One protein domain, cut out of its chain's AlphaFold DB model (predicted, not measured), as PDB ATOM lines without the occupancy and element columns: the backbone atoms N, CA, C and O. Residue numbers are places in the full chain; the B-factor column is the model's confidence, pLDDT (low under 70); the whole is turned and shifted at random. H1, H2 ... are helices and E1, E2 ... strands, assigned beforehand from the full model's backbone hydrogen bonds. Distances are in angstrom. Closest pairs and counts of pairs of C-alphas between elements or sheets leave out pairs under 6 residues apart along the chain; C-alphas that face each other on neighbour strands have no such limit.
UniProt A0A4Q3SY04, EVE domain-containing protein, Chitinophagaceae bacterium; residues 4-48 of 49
ATOM      1  N   TRP A   4    -111.085  36.930 -16.710       92.88
ATOM      2  CA  TRP A   4    -112.516  36.812 -16.462       92.88
ATOM      3  C   TRP A   4    -113.030  38.071 -15.783       92.88
ATOM      4  O   TRP A   4    -112.417  38.550 -14.837       92.88
ATOM      5  N   LEU A   5    -114.163  38.591 -16.252       91.81
ATOM      6  CA  LEU A   5    -114.867  39.691 -15.602       91.81
ATOM      7  C   LEU A   5    -116.045  39.131 -14.814       91.81
ATOM      8  O   LEU A   5    -116.906  38.453 -15.385       91.81
ATOM      9  N   ILE A   6    -116.100  39.437 -13.524       88.81
ATOM     10  CA  ILE A   6    -117.134  38.953 -12.627       88.81
ATOM     11  C   ILE A   6    -117.979  40.101 -12.092       88.81
ATOM     12  O   ILE A   6    -117.475  41.151 -11.716       88.81
ATOM     13  N   LYS A   7    -119.297  39.905 -12.059       87.00
ATOM     14  CA  LYS A   7    -120.239  40.925 -11.593       87.00
ATOM     15  C   LYS A   7    -120.862  40.485 -10.285       87.00
ATOM     16  O   LYS A   7    -121.443  39.404 -10.228       87.00
ATOM     17  N   SER A   8    -120.792  41.351  -9.281       86.31
ATOM     18  CA  SER A   8    -121.503  41.193  -8.014       86.31
ATOM     19  C   SER A   8    -122.263  42.461  -7.664       86.31
ATOM     20  O   SER A   8    -121.829  43.572  -7.967       86.31
ATOM     21  N   GLU A   9    -123.398  42.279  -7.003       86.94
ATOM     22  CA  GLU A   9    -124.143  43.364  -6.385       86.94
ATOM     23  C   GLU A   9    -123.462  43.743  -5.055       86.94
ATOM     24  O   GLU A   9    -123.372  42.891  -4.165       86.94
ATOM     25  N   PRO A  10    -123.011  45.003  -4.867       82.44
ATOM     26  CA  PRO A  10    -122.226  45.406  -3.693       82.44
ATOM     27  C   PRO A  10    -122.918  45.151  -2.352       82.44
ATOM     28  O   PRO A  10    -122.253  44.962  -1.342       82.44
ATOM     29  N   PHE A  11    -124.252  45.142  -2.344       85.50
ATOM     30  CA  PHE A  11    -125.060  44.929  -1.146       85.50
ATOM     31  C   PHE A  11    -125.246  43.448  -0.778       85.50
ATOM     32  O   PHE A  11    -125.645  43.161   0.346       85.50
ATOM     33  N   LYS A  12    -124.983  42.509  -1.700       84.81
ATOM     34  CA  LYS A  12    -125.017  41.061  -1.423       84.81
ATOM     35  C   LYS A  12    -123.635  40.522  -1.095       84.81
ATOM     36  O   LYS A  12    -123.478  39.805  -0.114       84.81
ATOM     37  N   TYR A  13    -122.651  40.856  -1.924       86.25
ATOM     38  CA  TYR A  13    -121.268  40.454  -1.718       86.25
ATOM     39  C   TYR A  13    -120.339  41.498  -2.335       86.25
ATOM     40  O   TYR A  13    -120.169  41.562  -3.557       86.25
ATOM     41  N   SER A  14    -119.791  42.373  -1.495       88.38
ATOM     42  CA  SER A  14    -118.911  43.448  -1.944       88.38
ATOM     43  C   SER A  14    -117.509  42.926  -2.264       88.38
ATOM     44  O   SER A  14    -117.054  41.910  -1.741       88.38
ATOM     45  N   TRP A  15    -116.790  43.664  -3.110       86.12
ATOM     46  CA  TRP A  15    -115.390  43.361  -3.404       86.12
ATOM     47  C   TRP A  15    -114.495  43.487  -2.162       86.12
ATOM     48  O   TRP A  15    -113.606  42.675  -1.950       86.12
ATOM     49  N   GLU A  16    -114.784  44.452  -1.291       89.12
ATOM     50  CA  GLU A  16    -114.074  44.626  -0.018       89.12
ATOM     51  C   GLU A  16    -114.229  43.405   0.898       89.12
ATOM     52  O   GLU A  16    -113.309  43.053   1.635       89.12
ATOM     53  N   GLN A  17    -115.393  42.748   0.859       88.88
ATOM     54  CA  GLN A  17    -115.613  41.508   1.595       88.88
ATOM     55  C   GLN A  17    -114.792  40.366   0.989       88.88
ATOM     56  O   GLN A  17    -114.131  39.635   1.723       88.88
ATOM     57  N   PHE A  18    -114.742  40.271  -0.342       89.12
ATOM     58  CA  PHE A  18    -113.897  39.301  -1.039       89.12
ATOM     59  C   PHE A  18    -112.406  39.454  -0.704       89.12
ATOM     60  O   PHE A  18    -111.729  38.461  -0.435       89.12
ATOM     61  N   GLU A  19    -111.894  40.686  -0.656       88.88
ATOM     62  CA  GLU A  19    -110.500  40.963  -0.283       88.88
ATOM     63  C   GLU A  19    -110.176  40.515   1.151       88.88
ATOM     64  O   GLU A  19    -109.068  40.039   1.415       88.88
ATOM     65  N   LYS A  20    -111.144  40.611   2.072       91.38
ATOM     66  CA  LYS A  20    -111.008  40.114   3.451       91.38
ATOM     67  C   LYS A  20    -111.063  38.589   3.520       91.38
ATOM     68  O   LYS A  20    -110.241  37.988   4.211       91.38
ATOM     69  N   ASP A  21    -111.998  37.977   2.797       91.69
ATOM     70  CA  ASP A  21    -112.241  36.529   2.824       91.69
ATOM     71  C   ASP A  21    -111.159  35.735   2.079       91.69
ATOM     72  O   ASP A  21    -110.942  34.559   2.373       91.69
ATOM     73  N   LYS A  22    -110.465  36.365   1.115       86.94
ATOM     74  CA  LYS A  22    -109.430  35.800   0.216       86.94
ATOM     75  C   LYS A  22    -109.919  34.705  -0.734       86.94
ATOM     76  O   LYS A  22    -109.307  34.469  -1.774       86.94
ATOM     77  N   THR A  23    -111.000  34.025  -0.382       88.12
ATOM     78  CA  THR A  23    -111.649  32.978  -1.162       88.12
ATOM     79  C   THR A  23    -113.152  33.081  -0.980       88.12
ATOM     80  O   THR A  23    -113.622  33.246   0.141       88.12
ATOM     81  N   ALA A  24    -113.902  32.920  -2.065       88.25
ATOM     82  CA  ALA A  24    -115.357  32.922  -2.033       88.25
ATOM     83  C   ALA A  24    -115.918  31.844  -2.953       88.25
ATOM     84  O   ALA A  24    -115.305  31.486  -3.963       88.25
ATOM     85  N   THR A  25    -117.104  31.350  -2.611       88.62
ATOM     86  CA  THR A  25    -117.877  30.480  -3.498       88.62
ATOM     87  C   THR A  25    -118.728  31.360  -4.399       88.62
ATOM     88  O   THR A  25    -119.547  32.128  -3.902       88.62
ATOM     89  N   TRP A  26    -118.538  31.260  -5.716       87.88
ATOM     90  CA  TRP A  26    -119.371  31.995  -6.666       87.88
ATOM     91  C   TRP A  26    -120.618  31.195  -7.028       87.88
ATOM     92  O   TRP A  26    -120.639  30.432  -7.997       87.88
ATOM     93  N   ASP A  27    -121.646  31.336  -6.200       87.38
ATOM     94  CA  ASP A  27    -122.941  30.697  -6.399       87.38
ATOM     95  C   ASP A  27    -123.951  31.623  -7.110       87.38
ATOM     96  O   ASP A  27    -123.617  32.685  -7.637       87.38
ATOM     97  N   GLY A  28    -125.198  31.163  -7.245       88.88
ATOM     98  CA  GLY A  28    -126.296  31.997  -7.745       88.88
ATOM     99  C   GLY A  28    -126.296  32.289  -9.252       88.88
ATOM    100  O   GLY A  28    -127.195  32.982  -9.736       88.88
ATOM    101  N   VAL A  29    -125.360  31.741 -10.034       90.12
ATOM    102  CA  VAL A  29    -125.324  31.935 -11.492       90.12
ATOM    103  C   VAL A  29    -126.450  31.168 -12.180       90.12
ATOM    104  O   VAL A  29    -126.390  29.954 -12.367       90.12
ATOM    105  N   ARG A  30    -127.483  31.905 -12.600       91.81
ATOM    106  CA  ARG A  30    -128.649  31.360 -13.323       91.81
ATOM    107  C   ARG A  30    -128.572  31.507 -14.842       91.81
ATOM    108  O   ARG A  30    -129.432  30.996 -15.550       91.81
ATOM    109  N   ASN A  31    -127.552  32.194 -15.357       93.12
ATOM    110  CA  ASN A  31    -127.316  32.300 -16.792       93.12
ATOM    111  C   ASN A  31    -126.457  31.119 -17.274       93.12
ATOM    112  O   ASN A  31    -125.344  30.921 -16.788       93.12
ATOM    113  N   TYR A  32    -126.959  30.357 -18.248       93.44
ATOM    114  CA  TYR A  32    -126.264  29.177 -18.771       93.44
ATOM    115  C   TYR A  32    -124.896  29.496 -19.390       93.44
ATOM    116  O   TYR A  32    -123.951  28.740 -19.184       93.44
ATOM    117  N   GLY A  33    -124.760  30.622 -20.097       94.06
ATOM    118  CA  GLY A  33    -123.483  31.052 -20.671       94.06
ATOM    119  C   GLY A  33    -122.458  31.404 -19.593       94.06
ATOM    120  O   GLY A  33    -121.332  30.917 -19.624       94.06
ATOM    121  N   ALA A  34    -122.869  32.169 -18.580       92.69
ATOM    122  CA  ALA A  34    -122.018  32.490 -17.437       92.69
ATOM    123  C   ALA A  34    -121.612  31.232 -16.653       92.69
ATOM    124  O   ALA A  34    -120.462  31.115 -16.241       92.69
ATOM    125  N   ARG A  35    -122.516  30.255 -16.500       93.50
ATOM    126  CA  ARG A  35    -122.195  28.962 -15.878       93.50
ATOM    127  C   ARG A  35    -121.123  28.210 -16.665       93.50
ATOM    128  O   ARG A  35    -120.175  27.714 -16.068       93.50
ATOM    129  N   ASN A  36    -121.257  28.139 -17.988       95.12
ATOM    130  CA  ASN A  36    -120.271  27.471 -18.838       95.12
ATOM    131  C   ASN A  36    -118.912  28.192 -18.789       95.12
ATOM    132  O   ASN A  36    -117.875  27.537 -18.749       95.12
ATOM    133  N   ASN A  37    -118.916  29.526 -18.711       93.94
ATOM    134  CA  ASN A  37    -117.704  30.320 -18.504       93.94
ATOM    135  C   ASN A  37    -117.032  29.986 -17.165       93.94
ATOM    136  O   ASN A  37    -115.842  29.695 -17.156       93.94
ATOM    137  N   LEU A  38    -117.791  29.931 -16.062       91.94
ATOM    138  CA  LEU A  38    -117.265  29.520 -14.754       91.94
ATOM    139  C   LEU A  38    -116.676  28.102 -14.779       91.94
ATOM    140  O   LEU A  38    -115.642  27.858 -14.169       91.94
ATOM    141  N   GLN A  39    -117.300  27.171 -15.507       92.50
ATOM    142  CA  GLN A  39    -116.780  25.808 -15.673       92.50
ATOM    143  C   GLN A  39    -115.486  25.749 -16.497       92.50
ATOM    144  O   GLN A  39    -114.689  24.832 -16.311       92.50
ATOM    145  N   ALA A  40    -115.271  26.704 -17.404       94.19
ATOM    146  CA  ALA A  40    -114.065  26.792 -18.221       94.19
ATOM    147  C   ALA A  40    -112.878  27.444 -17.486       94.19
ATOM    148  O   ALA A  40    -111.741  27.327 -17.954       94.19
ATOM    149  N   MET A  41    -113.126  28.113 -16.354       93.69
ATOM    150  CA  MET A  41    -112.087  28.742 -15.540       93.69
ATOM    151  C   MET A  41    -111.120  27.711 -14.961       93.69
ATOM    152  O   MET A  41    -111.518  26.648 -14.479       93.69
ATOM    153  N   LYS A  42    -109.831  28.051 -14.948       93.94
ATOM    154  CA  LYS A  42    -108.776  27.214 -14.368       93.94
ATOM    155  C   LYS A  42    -108.080  27.931 -13.220       93.94
ATOM    156  O   LYS A  42    -108.013  29.157 -13.167       93.94
ATOM    157  N   LYS A  43    -107.507  27.152 -12.296       90.44
ATOM    158  CA  LYS A  43    -106.629  27.703 -11.254       90.44
ATOM    159  C   LYS A  43    -105.482  28.474 -11.915       90.44
ATOM    160  O   LYS A  43    -104.826  27.944 -12.807       90.44
ATOM    161  N   GLY A  44    -105.251  29.698 -11.449       90.50
ATOM    162  CA  GLY A  44    -104.239  30.603 -11.996       90.50
ATOM    163  C   GLY A  44    -104.768  31.602 -13.027       90.50
ATOM    164  O   GLY A  44    -104.063  32.567 -13.309       90.50
ATOM    165  N   ASP A  45    -105.991  31.434 -13.543       92.56
ATOM    166  CA  ASP A  45    -106.633  32.481 -14.341       92.56
ATOM    167  C   ASP A  45    -106.883  33.741 -13.501       92.56
ATOM    168  O   ASP A  45    -107.094  33.679 -12.288       92.56
ATOM    169  N   GLN A  46    -106.848  34.895 -14.163       89.88
ATOM    170  CA  GLN A  46    -106.980  36.196 -13.517       89.88
ATOM    171  C   GLN A  46    -108.446  36.638 -13.518       89.88
ATOM    172  O   GLN A  46    -109.146  36.518 -14.528       89.88
ATOM    173  N   LEU A  47    -108.896  37.161 -12.380       88.44
ATOM    174  CA  LEU A  47    -110.259  37.635 -12.173       88.44
ATOM    175  C   LEU A  47    -110.261  39.157 -12.012       88.44
ATOM    176  O   LEU A  47    -109.493  39.697 -11.218       88.44
ATOM    177  N   PHE A  48    -111.154  39.828 -12.727       85.25
ATOM    178  CA  PHE A  48    -111.400  41.260 -12.632       85.25
ATOM    179  C   PHE A  48    -112.849  41.531 -12.238       85.25
ATOM    180  O   PHE A  48    -113.744  40.734 -12.526       85.25
TER     181      PHE A  48
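What this domain is: This is residues 4 to 48 of the 49 residues of the protein "EVE domain-containing protein" of Chitinophagaceae bacterium (UniProt A0A4Q3SY04). Two short helices, H1 and H2, stand at opposite ends of a loose ring made mostly of unnamed chain, and the two ends of the printed part meet between them, where residues 4 to 5 pair side by side with residues 47 to 48 of the short strand E1. One side of the ring is the link of residues 22 to 31 from H1 to H2; the other side is made by residues 4 to 14, which lead to H1, and by residues 41 to 48, which return from H2. The printed part has 45 residues with two named helices and one named strand, in the order H1, H2, E1; under half of the residues are in named elements, and the class is mostly helix. The whole is only just compact, close to loose, with a radius of gyration of the C-alphas of 11.0 A, and it is rounded, spanning 26 by 24 by 15 A.

How they stand to each other: The printed part opens with residues 4 to 5, a stretch too short to be named, which pairs parallel with residues 47 to 48 of E1, residues 46 to 48. E1 pairs with no named strand. H1, residues 15 to 21, is apart from E1, with no C-alpha of the one within 8 A of the other. Residues 16 to 23, of which 16 to 21 belong to H1, stand free. H2, residues 32 to 40, is apart from H1, and it is also apart from E1. In H1 and H2 every backbone O i to N i+4 pair is within hydrogen-bond range.

Where its parts are: Trp 4, the first printed residue, has its C-alpha at (-112.516, 36.812, -16.462). H1 runs from Trp 15, with its C-alpha at (-115.390, 43.361, -3.404), to Asp 21, and its first and last C-alphas are 9.8 A apart. H2, the longest helix with 9 residues, runs from Tyr 32 to Ala 40, 12.4 A from first to last C-alpha, and C-alpha 32 is at (-126.264, 29.177, -18.771). E1 runs from Gln 46 to Phe 48, 6.8 A from first to last C-alpha, and C-alpha 48 is at (-111.400, 41.260, -12.632).

The domain as a whole: The two C-alphas farthest apart are those of Lys 20 in H1 and Tyr 32 in H2, at 29.1 A. The C-alphas of the first and last printed residues, Trp 4 and Phe 48, are 6.0 A apart. The link from H1 to H2, with 10 residues between them, is short, and the link from H2 to E1, with 5 residues, is tight. The printed part has no cut. The mean pLDDT of the printed part is 89.9, and no printed residue is under 70.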